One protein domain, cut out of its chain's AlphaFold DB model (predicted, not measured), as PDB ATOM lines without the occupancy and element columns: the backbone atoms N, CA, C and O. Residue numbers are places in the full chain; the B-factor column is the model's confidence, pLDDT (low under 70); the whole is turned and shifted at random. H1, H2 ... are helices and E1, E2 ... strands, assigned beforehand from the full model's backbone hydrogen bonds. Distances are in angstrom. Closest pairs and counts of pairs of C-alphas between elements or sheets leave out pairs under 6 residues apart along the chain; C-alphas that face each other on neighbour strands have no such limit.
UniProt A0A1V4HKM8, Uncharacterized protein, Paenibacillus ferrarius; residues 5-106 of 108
ATOM      1  N   SER A   5     -40.673  -7.619  27.985       88.75
ATOM      2  CA  SER A   5     -41.950  -7.700  28.675       88.75
ATOM      3  C   SER A   5     -41.724  -8.166  30.105       88.75
ATOM      4  O   SER A   5     -40.888  -9.029  30.376       88.75
ATOM      5  N   SER A   6     -42.473  -7.594  31.048       90.75
ATOM      6  CA  SER A   6     -42.362  -7.948  32.463       90.75
ATOM      7  C   SER A   6     -43.647  -8.562  32.992       90.75
ATOM      8  O   SER A   6     -44.744  -8.131  32.638       90.75
ATOM      9  N   PHE A   7     -43.511  -9.540  33.879       92.00
ATOM     10  CA  PHE A   7     -44.629 -10.231  34.505       92.00
ATOM     11  C   PHE A   7     -44.345 -10.499  35.980       92.00
ATOM     12  O   PHE A   7     -43.202 -10.443  36.438       92.00
ATOM     13  N   LYS A   8     -45.406 -10.762  36.742       91.88
ATOM     14  CA  LYS A   8     -45.308 -11.127  38.154       91.88
ATOM     15  C   LYS A   8     -45.648 -12.598  38.312       91.88
ATOM     16  O   LYS A   8     -46.704 -13.029  37.864       91.88
ATOM     17  N   LEU A   9     -44.763 -13.331  38.971       89.81
ATOM     18  CA  LEU A   9     -45.034 -14.667  39.480       89.81
ATOM     19  C   LEU A   9     -46.113 -14.612  40.576       89.81
ATOM     20  O   LEU A   9     -46.270 -13.562  41.209       89.81
ATOM     21  N   PRO A  10     -46.801 -15.731  40.874       86.94
ATOM     22  CA  PRO A  10     -47.823 -15.789  41.924       86.94
ATOM     23  C   PRO A  10     -47.306 -15.338  43.300       86.94
ATOM     24  O   PRO A  10     -48.013 -14.696  44.067       86.94
ATOM     25  N   CYS A  11     -46.022 -15.575  43.584       85.31
ATOM     26  CA  CYS A  11     -45.341 -15.126  44.802       85.31
ATOM     27  C   CYS A  11     -45.000 -13.616  44.841       85.31
ATOM     28  O   CYS A  11     -44.341 -13.147  45.776       85.31
ATOM     29  N   GLY A  12     -45.374 -12.859  43.805       87.25
ATOM     30  CA  GLY A  12     -45.098 -11.431  43.643       87.25
ATOM     31  C   GLY A  12     -43.713 -11.094  43.078       87.25
ATOM     32  O   GLY A  12     -43.421  -9.917  42.867       87.25
ATOM     33  N   THR A  13     -42.865 -12.093  42.809       89.62
ATOM     34  CA  THR A  13     -41.550 -11.881  42.174       89.62
ATOM     35  C   THR A  13     -41.740 -11.403  40.737       89.62
ATOM     36  O   THR A  13     -42.553 -11.968  40.008       89.62
ATOM     37  N   LYS A  14     -41.014 -10.362  40.323       90.44
ATOM     38  CA  LYS A  14     -41.095  -9.813  38.965       90.44
ATOM     39  C   LYS A  14     -39.999 -10.422  38.091       90.44
ATOM     40  O   LYS A  14     -38.829 -10.257  38.416       90.44
ATOM     41  N   ASN A  15     -40.391 -11.046  36.984       91.25
ATOM     42  CA  ASN A  15     -39.484 -11.595  35.974       91.25
ATOM     43  C   ASN A  15     -39.727 -10.915  34.620       91.25
ATOM     44  O   ASN A  15     -40.745 -10.243  34.421       91.25
ATOM     45  N   ASN A  16     -38.775 -11.074  33.701       91.12
ATOM     46  CA  ASN A  16     -38.823 -10.474  32.373       91.12
ATOM     47  C   ASN A  16     -38.565 -11.530  31.295       91.12
ATOM     48  O   ASN A  16     -37.852 -12.500  31.542       91.12
ATOM     49  N   TYR A  17     -39.116 -11.312  30.106       91.31
ATOM     50  CA  TYR A  17     -38.850 -12.100  28.905       91.31
ATOM     51  C   TYR A  17     -38.799 -11.178  27.674       91.31
ATOM     52  O   TYR A  17     -39.285 -10.044  27.747       91.31
ATOM     53  N   PRO A  18     -38.192 -11.597  26.553       91.62
ATOM     54  CA  PRO A  18     -38.098 -10.748  25.367       91.62
ATOM     55  C   PRO A  18     -39.477 -10.468  24.748       91.62
ATOM     56  O   PRO A  18     -40.256 -11.391  24.519       91.62
ATOM     57  N   GLU A  19     -39.764  -9.215  24.381       89.75
ATOM     58  CA  GLU A  19     -41.051  -8.810  23.770       89.75
ATOM     59  C   GLU A  19     -41.313  -9.521  22.424       89.75
ATOM     60  O   GLU A  19     -42.450  -9.685  21.982       89.75
ATOM     61  N   LYS A  20     -40.259 -10.038  21.776       89.31
ATOM     62  CA  LYS A  20     -40.374 -10.873  20.570       89.31
ATOM     63  C   LYS A  20     -41.300 -12.080  20.781       89.31
ATOM     64  O   LYS A  20     -41.950 -12.508  19.830       89.31
ATOM     65  N   LEU A  21     -41.384 -12.605  22.003       90.88
ATOM     66  CA  LEU A  21     -42.256 -13.732  22.328       90.88
ATOM     67  C   LEU A  21     -43.735 -13.317  22.302       90.88
ATOM     68  O   LEU A  21     -44.550 -14.056  21.759       90.88
ATOM     69  N   ASP A  22     -44.080 -12.103  22.755       90.25
ATOM     70  CA  ASP A  22     -45.446 -11.569  22.626       90.25
ATOM     71  C   ASP A  22     -45.888 -11.494  21.162       90.25
ATOM     72  O   ASP A  22     -47.043 -11.763  20.828       90.25
ATOM     73  N   TYR A  23     -44.970 -11.130  20.265       89.56
ATOM     74  CA  TYR A  23     -45.259 -11.069  18.836       89.56
ATOM     75  C   TYR A  23     -45.579 -12.451  18.245       89.56
ATOM     76  O   TYR A  23     -46.481 -12.560  17.413       89.56
ATOM     77  N   LEU A  24     -44.882 -13.505  18.683       90.88
ATOM     78  CA  LEU A  24     -45.167 -14.882  18.264       90.88
ATOM     79  C   LEU A  24     -46.544 -15.332  18.757       90.88
ATOM     80  O   LEU A  24     -47.340 -15.836  17.967       90.88
ATOM     81  N   THR A  25     -46.869 -15.051  20.017       90.56
ATOM     82  CA  THR A  25     -48.186 -15.354  20.587       90.56
ATOM     83  C   THR A  25     -49.316 -14.629  19.853       90.56
ATOM     84  O   THR A  25     -50.360 -15.214  19.575       90.56
ATOM     85  N   ARG A  26     -49.115 -13.364  19.453       89.25
ATOM     86  CA  ARG A  26     -50.097 -12.612  18.645       89.25
ATOM     87  C   ARG A  26     -50.327 -13.210  17.255       89.25
ATOM     88  O   ARG A  26     -51.368 -12.947  16.664       89.25
ATOM     89  N   LYS A  27     -49.385 -14.004  16.737       90.31
ATOM     90  CA  LYS A  27     -49.538 -14.763  15.484       90.31
ATOM     91  C   LYS A  27     -50.253 -16.105  15.661       90.31
ATOM     92  O   LYS A  27     -50.356 -16.845  14.691       90.31
ATOM     93  N   GLY A  28     -50.736 -16.417  16.865       88.38
ATOM     94  CA  GLY A  28     -51.427 -17.671  17.163       88.38
ATOM     95  C   GLY A  28     -50.503 -18.826  17.550       88.38
ATOM     96  O   GLY A  28     -50.997 -19.924  17.781       88.38
ATOM     97  N   LYS A  29     -49.190 -18.583  17.662       93.75
ATOM     98  CA  LYS A  29     -48.230 -19.591  18.125       93.75
ATOM     99  C   LYS A  29     -48.269 -19.724  19.641       93.75
ATOM    100  O   LYS A  29     -48.557 -18.752  20.345       93.75
ATOM    101  N   VAL A  30     -47.904 -20.893  20.155       93.38
ATOM    102  CA  VAL A  30     -47.735 -21.101  21.597       93.38
ATOM    103  C   VAL A  30     -46.255 -21.089  21.927       93.38
ATOM    104  O   VAL A  30     -45.475 -21.869  21.393       93.38
ATOM    105  N   VAL A  31     -45.868 -20.178  22.812       94.88
ATOM    106  CA  VAL A  31     -44.499 -20.053  23.305       94.88
ATOM    107  C   VAL A  31     -44.492 -20.469  24.760       94.88
ATOM    108  O   VAL A  31     -45.294 -19.952  25.532       94.88
ATOM    109  N   ILE A  32     -43.567 -21.339  25.149       95.38
ATOM    110  CA  ILE A  32     -43.380 -21.716  26.549       95.38
ATOM    111  C   ILE A  32     -41.930 -21.526  26.978       95.38
ATOM    112  O   ILE A  32     -41.000 -21.733  26.202       95.38
ATOM    113  N   PHE A  33     -41.731 -21.147  28.233       95.19
ATOM    114  CA  PHE A  33     -40.409 -21.049  28.843       95.19
ATOM    115  C   PHE A  33     -40.480 -21.316  30.343       95.19
ATOM    116  O   PHE A  33     -41.533 -21.192  30.976       95.19
ATOM    117  N   GLN A  34     -39.335 -21.662  30.924       94.12
ATOM    118  CA  GLN A  34     -39.212 -21.821  32.366       94.12
ATOM    119  C   GLN A  34     -39.000 -20.478  33.057       94.12
ATOM    120  O   GLN A  34     -38.269 -19.606  32.592       94.12
ATOM    121  N   SER A  35     -39.601 -20.333  34.229       93.31
ATOM    122  CA  SER A  35     -39.401 -19.184  35.098       93.31
ATOM    123  C   SER A  35     -39.380 -19.647  36.543       93.31
ATOM    124  O   SER A  35     -40.212 -20.454  36.946       93.31
ATOM    125  N   SER A  36     -38.450 -19.146  37.349       91.69
ATOM    126  CA  SER A  36     -38.327 -19.546  38.751       91.69
ATOM    127  C   SER A  36     -38.368 -18.353  39.696       91.69
ATOM    128  O   SER A  36     -38.064 -17.215  39.331       91.69
ATOM    129  N   SER A  37     -38.780 -18.621  40.934       89.44
ATOM    130  CA  SER A  37     -38.654 -17.688  42.045       89.44
ATOM    131  C   SER A  37     -37.742 -18.269  43.111       89.44
ATOM    132  O   SER A  37     -38.089 -19.233  43.796       89.44
ATOM    133  N   SER A  38     -36.609 -17.608  43.338       84.62
ATOM    134  CA  SER A  38     -35.710 -17.931  44.448       84.62
ATOM    135  C   SER A  38     -36.353 -17.683  45.819       84.62
ATOM    136  O   SER A  38     -35.939 -18.295  46.800       84.62
ATOM    137  N   LYS A  39     -37.380 -16.822  45.898       86.94
ATOM    138  CA  LYS A  39     -38.071 -16.478  47.152       86.94
ATOM    139  C   LYS A  39     -38.858 -17.658  47.719       86.94
ATOM    140  O   LYS A  39     -38.808 -17.897  48.919       86.94
ATOM    141  N   VAL A  40     -39.589 -18.369  46.863       88.50
ATOM    142  CA  VAL A  40     -40.435 -19.511  47.257       88.50
ATOM    143  C   VAL A  40     -39.843 -20.865  46.856       88.50
ATOM    144  O   VAL A  40     -40.399 -21.895  47.211       88.50
ATOM    145  N   LYS A  41     -38.690 -20.871  46.169       89.94
ATOM    146  CA  LYS A  41     -38.034 -22.076  45.626       89.94
ATOM    147  C   LYS A  41     -38.969 -22.897  44.731       89.94
ATOM    148  O   LYS A  41     -38.931 -24.123  44.741       89.94
ATOM    149  N   THR A  42     -39.780 -22.201  43.942       92.06
ATOM    150  CA  THR A  42     -40.747 -22.779  43.003       92.06
ATOM    151  C   THR A  42     -40.375 -22.344  41.596       92.06
ATOM    152  O   THR A  42     -39.919 -21.212  41.388       92.06
ATOM    153  N   ALA A  43     -40.565 -23.236  40.635       94.06
ATOM    154  CA  ALA A  43     -40.459 -22.933  39.220       94.06
ATOM    155  C   ALA A  43     -41.799 -23.155  38.523       94.06
ATOM    156  O   ALA A  43     -42.708 -23.789  39.060       94.06
ATOM    157  N   TYR A  44     -41.897 -22.592  37.327       93.94
ATOM    158  CA  TYR A  44     -43.107 -22.536  36.537       93.94
ATOM    159  C   TYR A  44     -42.772 -22.750  35.068       93.94
ATOM    160  O   TYR A  44     -41.781 -22.201  34.579       93.94
ATOM    161  N   ILE A  45     -43.638 -23.472  34.361       94.06
ATOM    162  CA  ILE A  45     -43.729 -23.370  32.903       94.06
ATOM    163  C   ILE A  45     -44.726 -22.261  32.595       94.06
ATOM    164  O   ILE A  45     -45.855 -22.263  33.090       94.06
ATOM    165  N   VAL A  46     -44.279 -21.285  31.814       94.94
ATOM    166  CA  VAL A  46     -45.001 -20.041  31.566       94.94
ATOM    167  C   VAL A  46     -45.201 -19.860  30.071       94.94
ATOM    168  O   VAL A  46     -44.278 -20.091  29.296       94.94
ATOM    169  N   SER A  47     -46.391 -19.405  29.686       94.25
ATOM    170  CA  SER A  47     -46.725 -19.025  28.313       94.25
ATOM    171  C   SER A  47     -47.195 -17.569  28.257       94.25
ATOM    172  O   SER A  47     -48.066 -17.182  29.043       94.25
ATOM    173  N   PRO A  48     -46.644 -16.708  27.385       93.38
ATOM    174  CA  PRO A  48     -47.206 -15.385  27.141       93.38
ATOM    175  C   PRO A  48     -48.630 -15.477  26.591       93.38
ATOM    176  O   PRO A  48     -48.968 -16.375  25.825       93.38
ATOM    177  N   LYS A  49     -49.460 -14.492  26.931       88.81
ATOM    178  CA  LYS A  49     -50.797 -14.305  26.354       88.81
ATOM    179  C   LYS A  49     -51.006 -12.838  26.010       88.81
ATOM    180  O   LYS A  49     -50.287 -11.975  26.499       88.81
ATOM    181  N   HIS A  50     -52.058 -12.523  25.247       78.06
ATOM    182  CA  HIS A  50     -52.361 -11.140  24.837       78.06
ATOM    183  C   HIS A  50     -52.344 -10.128  26.005       78.06
ATOM    184  O   HIS A  50     -52.047  -8.949  25.813       78.06
ATOM    185  N   LYS A  51     -52.676 -10.567  27.227       80.50
ATOM    186  CA  LYS A  51     -52.528  -9.773  28.453       80.50
ATOM    187  C   LYS A  51     -51.802 -10.568  29.539       80.50
ATOM    188  O   LYS A  51     -52.436 -11.278  30.319       80.50
ATOM    189  N   GLY A  52     -50.484 -10.405  29.616       86.94
ATOM    190  CA  GLY A  52     -49.648 -10.984  30.669       86.94
ATOM    191  C   GLY A  52     -49.177 -12.393  30.331       86.94
ATOM    192  O   GLY A  52     -48.809 -12.671  29.197       86.94
ATOM    193  N   VAL A  53     -49.187 -13.280  31.324       92.62
ATOM    194  CA  VAL A  53     -48.748 -14.669  31.158       92.62
ATOM    195  C   VAL A  53     -49.781 -15.653  31.709       92.62
ATOM    196  O   VAL A  53     -50.633 -15.306  32.534       92.62
ATOM    197  N   GLU A  54     -49.719 -16.875  31.214       92.31
ATOM    198  CA  GLU A  54     -50.379 -18.071  31.716       92.31
ATOM    199  C   GLU A  54     -49.335 -18.944  32.426       92.31
ATOM    200  O   GLU A  54     -48.236 -19.147  31.910       92.31
ATOM    201  N   PHE A  55     -49.671 -19.432  33.619       92.12
ATOM    202  CA  PHE A  55     -48.867 -20.411  34.350       92.12
ATOM    203  C   PHE A  55     -49.441 -21.789  34.047       92.12
ATOM    204  O   PHE A  55     -50.563 -22.074  34.455       92.12
ATOM    205  N   ILE A  56     -48.699 -22.602  33.300       91.12
ATOM    206  CA  ILE A  56     -49.165 -23.911  32.826       91.12
ATOM    207  C   ILE A  56     -48.966 -24.955  33.927       91.12
ATOM    208  O   ILE A  56     -49.886 -25.693  34.261       91.12
ATOM    209  N   VAL A  57     -47.766 -24.996  34.512       90.81
ATOM    210  CA  VAL A  57     -47.407 -25.920  35.598       90.81
ATOM    211  C   VAL A  57     -46.581 -25.184  36.635       90.81
ATOM    212  O   VAL A  57     -45.754 -24.342  36.278       90.81
ATOM    213  N   GLU A  58     -46.773 -25.530  37.906       92.31
ATOM    214  CA  GLU A  58     -45.912 -25.126  39.013       92.31
ATOM    215  C   GLU A  58     -45.323 -26.342  39.733       92.31
ATOM    216  O   GLU A  58     -45.935 -27.405  39.795       92.31
ATOM    217  N   GLY A  59     -44.117 -26.197  40.280       91.00
ATOM    218  CA  GLY A  59     -43.467 -27.291  40.992       91.00
ATOM    219  C   GLY A  59     -42.073 -26.953  41.497       91.00
ATOM    220  O   GLY A  59     -41.633 -25.799  41.488       91.00
ATOM    221  N   SER A  60     -41.353 -27.982  41.948       92.25
ATOM    222  CA  SER A  60     -39.943 -27.826  42.303       92.25
ATOM    223  C   SER A  60     -39.123 -27.460  41.051       92.25
ATOM    224  O   SER A  60     -39.448 -27.922  39.954       92.25
ATOM    225  N   PRO A  61     -38.043 -26.666  41.178       92.06
ATOM    226  CA  PRO A  61     -37.182 -26.314  40.049       92.06
ATOM    227  C   PRO A  61     -36.673 -27.526  39.273       92.06
ATOM    228  O   PRO A  61     -36.626 -27.491  38.051       92.06
ATOM    229  N   PHE A  62     -36.359 -28.610  39.982       91.69
ATOM    230  CA  PHE A  62     -35.921 -29.857  39.369       91.69
ATOM    231  C   PHE A  62     -37.025 -30.508  38.525       91.69
ATOM    232  O   PHE A  62     -36.786 -30.851  37.371       91.69
ATOM    233  N   ASN A  63     -38.244 -30.626  39.063       90.75
ATOM    234  CA  ASN A  63     -39.357 -31.252  38.345       90.75
ATOM    235  C   ASN A  63     -39.776 -30.425  37.128       90.75
ATOM    236  O   ASN A  63     -40.068 -30.988  36.081       90.75
ATOM    237  N   ILE A  64     -39.784 -29.096  37.252       93.38
ATOM    238  CA  ILE A  64     -40.128 -28.198  36.145       93.38
ATOM    239  C   ILE A  64     -39.062 -28.220  35.057       93.38
ATOM    240  O   ILE A  64     -39.417 -28.214  33.883       93.38
ATOM    241  N   ALA A  65     -37.781 -28.289  35.425       92.00
ATOM    242  CA  ALA A  65     -36.713 -28.442  34.451       92.00
ATOM    243  C   ALA A  65     -36.846 -29.770  33.693       92.00
ATOM    244  O   ALA A  65     -36.878 -29.763  32.469       92.00
ATOM    245  N   ALA A  66     -37.021 -30.887  34.408       91.12
ATOM    246  CA  ALA A  66     -37.220 -32.199  33.791       91.12
ATOM    247  C   ALA A  66     -38.467 -32.241  32.890       91.12
ATOM    248  O   ALA A  66     -38.415 -32.794  31.794       91.12
ATOM    249  N   LEU A  67     -39.567 -31.623  33.334       89.94
ATOM    250  CA  LEU A  67     -40.797 -31.505  32.554       89.94
ATOM    251  C   LEU A  67     -40.589 -30.667  31.295       89.94
ATOM    252  O   LEU A  67     -41.036 -31.033  30.221       89.94
ATOM    253  N   TYR A  68     -39.936 -29.519  31.409       92.44
ATOM    254  CA  TYR A  68     -39.710 -28.669  30.252       92.44
ATOM    255  C   TYR A  68     -38.818 -29.360  29.222       92.44
ATOM    256  O   TYR A  68     -39.132 -29.300  28.038       92.44
ATOM    257  N   GLU A  69     -37.764 -30.061  29.653       91.69
ATOM    258  CA  GLU A  69     -36.902 -30.846  28.762       91.69
ATOM    259  C   GLU A  69     -37.680 -31.954  28.041       91.69
ATOM    260  O   GLU A  69     -37.460 -32.162  26.849       91.69
ATOM    261  N   SER A  70     -38.628 -32.612  28.718       89.56
ATOM    262  CA  SER A  70     -39.405 -33.720  28.147       89.56
ATOM    263  C   SER A  70     -40.479 -33.303  27.139       89.56
ATOM    264  O   SER A  70     -40.949 -34.151  26.381       89.56
ATOM    265  N   ILE A  71     -40.880 -32.026  27.106       90.12
ATOM    266  CA  ILE A  71     -41.855 -31.528  26.128       90.12
ATOM    267  C   ILE A  71     -41.249 -31.608  24.721       90.12
ATOM    268  O   ILE A  71     -40.261 -30.932  24.427       90.12
ATOM    269  N   ASP A  72     -41.878 -32.392  23.848       90.12
ATOM    270  CA  ASP A  72     -41.457 -32.633  22.460       90.12
ATOM    271  C   ASP A  72     -41.818 -31.443  21.551       90.12
ATOM    272  O   ASP A  72     -42.681 -31.520  20.682       90.12
ATOM    273  N   LEU A  73     -41.197 -30.296  21.822       92.62
ATOM    274  CA  LEU A  73     -41.292 -29.070  21.035       92.62
ATOM    275  C   LEU A  73     -39.888 -28.559  20.725       92.62
ATOM    276  O   LEU A  73     -38.976 -28.690  21.548       92.62
ATOM    277  N   GLU A  74     -39.735 -27.938  19.558       92.94
ATOM    278  CA  GLU A  74     -38.462 -27.354  19.144       92.94
ATOM    279  C   GLU A  74     -38.077 -26.209  20.090       92.94
ATOM    280  O   GLU A  74     -38.869 -25.295  20.361       92.94
ATOM    281  N   GLU A  75     -36.855 -26.283  20.624       95.44
ATOM    282  CA  GLU A  75     -36.278 -25.216  21.430       95.44
ATOM    283  C   GLU A  75     -35.574 -24.194  20.536       95.44
ATOM    284  O   GLU A  75     -34.756 -24.516  19.675       95.44
ATOM    285  N   HIS A  76     -35.880 -22.931  20.789       94.81
ATOM    286  CA  HIS A  76     -35.319 -21.781  20.115       94.81
ATOM    287  C   HIS A  76     -34.669 -20.837  21.121       94.81
ATOM    288  O   HIS A  76     -34.967 -20.833  22.317       94.81
ATOM    289  N   GLU A  77     -33.821 -19.956  20.602       93.94
ATOM    290  CA  GLU A  77     -33.167 -18.919  21.387       93.94
ATOM    291  C   GLU A  77     -33.444 -17.518  20.829       93.94
ATOM    292  O   GLU A  77     -33.482 -17.275  19.619       93.94
ATOM    293  N   VAL A  78     -33.604 -16.555  21.733       91.12
ATOM    294  CA  VAL A  78     -33.463 -15.130  21.438       91.12
ATOM    295  C   VAL A  78     -32.124 -14.686  22.001       91.12
ATOM    296  O   VAL A  78     -31.920 -14.723  23.212       91.12
ATOM    297  N   ARG A  79     -31.216 -14.255  21.124       89.75
ATOM    298  CA  ARG A  79     -29.952 -13.630  21.520       89.75
ATOM    299  C   ARG A  79     -30.043 -12.132  21.341       89.75
ATOM    300  O   ARG A  79     -30.297 -11.655  20.234       89.75
ATOM    301  N   ASP A  80     -29.825 -11.398  22.421       82.25
ATOM    302  CA  ASP A  80     -29.818  -9.946  22.397       82.25
ATOM    303  C   ASP A  80     -28.877  -9.346  23.458       82.25
ATOM    304  O   ASP A  80     -28.069 -10.050  24.065       82.25
ATOM    305  N   ALA A  81     -28.933  -8.025  23.655       81.75
ATOM    306  CA  ALA A  81     -28.060  -7.325  24.601       81.75
ATOM    307  C   ALA A  81     -28.274  -7.738  26.073       81.75
ATOM    308  O   ALA A  81     -27.407  -7.483  26.905       81.75
ATOM    309  N   SER A  82     -29.407  -8.366  26.390       77.69
ATOM    310  CA  SER A  82     -29.746  -8.905  27.708       77.69
ATOM    311  C   SER A  82     -29.267 -10.351  27.900       77.69
ATOM    312  O   SER A  82     -29.393 -10.885  29.001       77.69
ATOM    313  N   GLY A  83     -28.708 -10.981  26.861       85.56
ATOM    314  CA  GLY A  83     -28.168 -12.338  26.897       85.56
ATOM    315  C   GLY A  83     -28.895 -13.301  25.961       85.56
ATOM    316  O   GLY A  83     -29.440 -12.910  24.929       85.56
ATOM    317  N   VAL A  84     -28.856 -14.587  26.313       90.12
ATOM    318  CA  VAL A  84     -29.540 -15.661  25.581       90.12
ATOM    319  C   VAL A  84     -30.771 -16.083  26.373       90.12
ATOM    320  O   VAL A  84     -30.669 -16.392  27.559       90.12
ATOM    321  N   PHE A  85     -31.929 -16.086  25.719       91.88
ATOM    322  CA  PHE A  85     -33.192 -16.538  26.291       91.88
ATOM    323  C   PHE A  85     -33.711 -17.742  25.510       91.88
ATOM    324  O   PHE A  85     -33.944 -17.626  24.307       91.88
ATOM    325  N   PHE A  86     -33.922 -18.863  26.192       94.44
ATOM    326  CA  PHE A  86     -34.417 -20.104  25.596       94.44
ATOM    327  C   PHE A  86     -35.932 -20.230  25.765       94.44
ATOM    328  O   PHE A  86     -36.487 -19.844  26.797       94.44
ATOM    329  N   TYR A  87     -36.601 -20.736  24.735       95.25
ATOM    330  CA  TYR A  87     -38.038 -20.988  24.739       95.25
ATOM    331  C   TYR A  87     -38.384 -22.128  23.784       95.25
ATOM    332  O   TYR A  87     -37.750 -22.279  22.744       95.25
ATOM    333  N   LYS A  88     -39.442 -22.878  24.087       95.81
ATOM    334  CA  LYS A  88     -40.024 -23.858  23.165       95.81
ATOM    335  C   LYS A  88     -41.212 -23.257  22.423       95.81
ATOM    336  O   LYS A  88     -41.938 -22.420  22.971       95.81
ATOM    337  N   LEU A  89     -41.390 -23.657  21.168       95.06
ATOM    338  CA  LEU A  89     -42.424 -23.134  20.278       95.06
ATOM    339  C   LEU A  89     -43.310 -24.264  19.753       95.06
ATOM    340  O   LEU A  89     -42.813 -25.280  19.283       95.06
ATOM    341  N   ALA A  90     -44.619 -24.041  19.775       94.00
ATOM    342  CA  ALA A  90     -45.583 -24.813  19.007       94.00
ATOM    343  C   ALA A  90     -46.275 -23.893  17.993       94.00
ATOM    344  O   ALA A  90     -46.616 -22.745  18.308       94.00
ATOM    345  N   GLU A  91     -46.492 -24.390  16.774       92.62
ATOM    346  CA  GLU A  91     -47.146 -23.615  15.715       92.62
ATOM    347  C   GLU A  91     -48.622 -23.356  16.033       92.62
ATOM    348  O   GLU A  91     -49.130 -22.278  15.721       92.62
ATOM    349  N   THR A  92     -49.285 -24.303  16.702       90.69
ATOM    350  CA  THR A  92     -50.686 -24.196  17.123       90.69
ATOM    351  C   THR A  92     -50.882 -24.606  18.585       90.69
ATOM    352  O   THR A  92     -50.004 -25.199  19.217       90.69
ATOM    353  N   ARG A  93     -52.057 -24.286  19.148       87.19
ATOM    354  CA  ARG A  93     -52.433 -24.754  20.491       87.19
ATOM    355  C   ARG A  93     -52.630 -26.271  20.532       87.19
ATOM    356  O   ARG A  93     -52.232 -26.880  21.513       87.19
ATOM    357  N   GLU A  94     -53.140 -26.862  19.454       89.38
ATOM    358  CA  GLU A  94     -53.311 -28.314  19.325       89.38
ATOM    359  C   GLU A  94     -51.963 -29.050  19.344       89.38
ATOM    360  O   GLU A  94     -51.833 -30.056  20.037       89.38
ATOM    361  N   ASP A  95     -50.936 -28.521  18.664       89.44
ATOM    362  CA  ASP A  95     -49.571 -29.070  18.723       89.44
ATOM    363  C   ASP A  95     -49.015 -29.046  20.150       89.44
ATOM    364  O   ASP A  95     -48.425 -30.023  20.617       89.44
ATOM    365  N   PHE A  96     -49.229 -27.933  20.861       90.69
ATOM    366  CA  PHE A  96     -48.830 -27.809  22.259       90.69
ATOM    367  C   PHE A  96     -49.565 -28.825  23.143       90.69
ATOM    368  O   PHE A  96     -48.914 -29.534  23.907       90.69
ATOM    369  N   ASP A  97     -50.892 -28.919  23.033       88.06
ATOM    370  CA  ASP A  97     -51.690 -29.832  23.853       88.06
ATOM    371  C   ASP A  97     -51.317 -31.294  23.558       88.06
ATOM    372  O   ASP A  97     -51.140 -32.067  24.491       88.06
ATOM    373  N   HIS A  98     -51.058 -31.669  22.302       87.75
ATOM    374  CA  HIS A  98     -50.601 -33.018  21.951       87.75
ATOM    375  C   HIS A  98     -49.200 -33.341  22.504       87.75
ATOM    376  O   HIS A  98     -48.967 -34.450  22.999       87.75
ATOM    377  N   ALA A  99     -48.266 -32.383  22.459       85.31
ATOM    378  CA  ALA A  99     -46.938 -32.538  23.055       85.31
ATOM    379  C   ALA A  99     -47.005 -32.627  24.591       85.31
ATOM    380  O   ALA A  99     -46.244 -33.373  25.208       85.31
ATOM    381  N   PHE A 100     -47.937 -31.898  25.207       81.31
ATOM    382  CA  PHE A 100     -48.101 -31.820  26.654       81.31
ATOM    383  C   PHE A 100     -48.919 -32.995  27.238       81.31
ATOM    384  O   PHE A 100     -48.544 -33.564  28.264       81.31
ATOM    385  N   GLU A 101     -49.994 -33.432  26.574       75.81
ATOM    386  CA  GLU A 101     -50.856 -34.556  26.986       75.81
ATOM    387  C   GLU A 101     -50.118 -35.893  27.021       75.81
ATOM    388  O   GLU A 101     -50.385 -36.715  27.902       75.81
ATOM    389  N   LYS A 102     -49.167 -36.112  26.099       64.50
ATOM    390  CA  LYS A 102     -48.294 -37.297  26.118       64.50
ATOM    391  C   LYS A 102     -47.587 -37.478  27.461       64.50
ATOM    392  O   LYS A 102     -47.260 -38.605  27.818       64.50
ATOM    393  N   PHE A 103     -47.372 -36.394  28.203       61.06
ATOM    394  CA  PHE A 103     -46.742 -36.433  29.513       61.06
ATOM    395  C   PHE A 103     -47.752 -36.536  30.663       61.06
ATOM    396  O   PHE A 103     -47.540 -37.331  31.573       61.06
ATOM    397  N   VAL A 104     -48.868 -35.792  30.624       58.44
ATOM    398  CA  VAL A 104     -49.890 -35.844  31.694       58.44
ATOM    399  C   VAL A 104     -50.450 -37.262  31.855       58.44
ATOM    400  O   VAL A 104     -50.576 -37.735  32.977       58.44
ATOM    401  N   LYS A 105     -50.677 -37.983  30.748       50.12
ATOM    402  CA  LYS A 105     -51.137 -39.386  30.780       50.12
ATOM    403  C   LYS A 105     -50.051 -40.403  31.145       50.12
ATOM    404  O   LYS A 105     -50.379 -41.547  31.425       50.12
ATOM    405  N   ALA A 106     -48.772 -40.025  31.118       45.91
ATOM    406  CA  ALA A 106     -47.666 -40.897  31.525       45.91
ATOM    407  C   ALA A 106     -47.370 -40.820  33.036       45.91
ATOM    408  O   ALA A 106     -46.538 -41.579  33.532       45.91
TER     409      ALA A 106
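Overview. This is residues 5 to 106 of the 108 residues of an uncharacterized protein of Paenibacillus ferrarius (UniProt A0A1V4HKM8). A strongly twisted sheet of five strands, E3 to E7, stands in the middle, with the hairpin E1 and E2 and the short helix H1 over one face and the helices H2 and H3 over the other. The small hairpin covers part of that face, its strands crossed with those of the large sheet as a partial sandwich; H2 runs along the sheet, while H3 stands up from it. The 102 printed residues hold three named helices and seven named strands, in the order E1 E2 H1 E3 E4 E5 H2 E6 E7 H3. The large sheet runs E5 E4 E3 E7 E6, antiparallel throughout; the class is mixed, helices and strands. The whole is compact, with a radius of gyration of the C-alphas of 13.1 A, and rounded, spanning 31 by 30 by 24 A.

Arrangement. E1, residues 5 to 8, and E2, residues 14 to 18, form an antiparallel hairpin, with N 5 and O 17 2.8 A apart. H1 is residues 20 to 26. E3, residues 30 to 37, E4, residues 42 to 48, and E5, residues 53 to 59, make a meander, each strand the antiparallel neighbour of the one before; N 44 and O 35 are 2.7 A apart, as are N 54 and O 47. H2, residues 61 to 70, is on the sheet at a height of 7.6 A, over E4 and along the strands, at 13 degrees to E4 on the local plane; it is only just over E4 alone, as 2 of its C-alphas fall on E3. The closest C-alphas of H2 and E4 are those of Pro 61 and Ala 43, 4.8 A. E6, residues 74 to 80, and E7, residues 83 to 90, form a hairpin, with N 76 and O 87 2.8 A apart. E7 is also the antiparallel neighbour of E3, with N 90 and O 30 within hydrogen-bond range at 2.8 A. H3, residues 93 to 104, is on the same face as H2 and stands up from the sheet at 51 degrees; H1 is on the opposite face. Every O i to N i+4 pair is within hydrogen-bond range in H1 and H2, and 6 of 8 in H3.

Along the chain. E1 begins at C-alpha 5, (-41.950, -7.700, 28.675). E3 is 22.6 A long, E7 22.8 A, E6 19.7 A and H3 16.0 A; H3 ends at C-alpha 104, (-49.890, -35.844, 31.694).

Size, cuts and confidence. The C-alphas farthest apart, of Ala 81 and Lys 105, are 40.0 A apart. The printed part has no cut, and its links between elements are tight. The mean pLDDT of the printed part is 88.6; residues 102 to 106 are under 70.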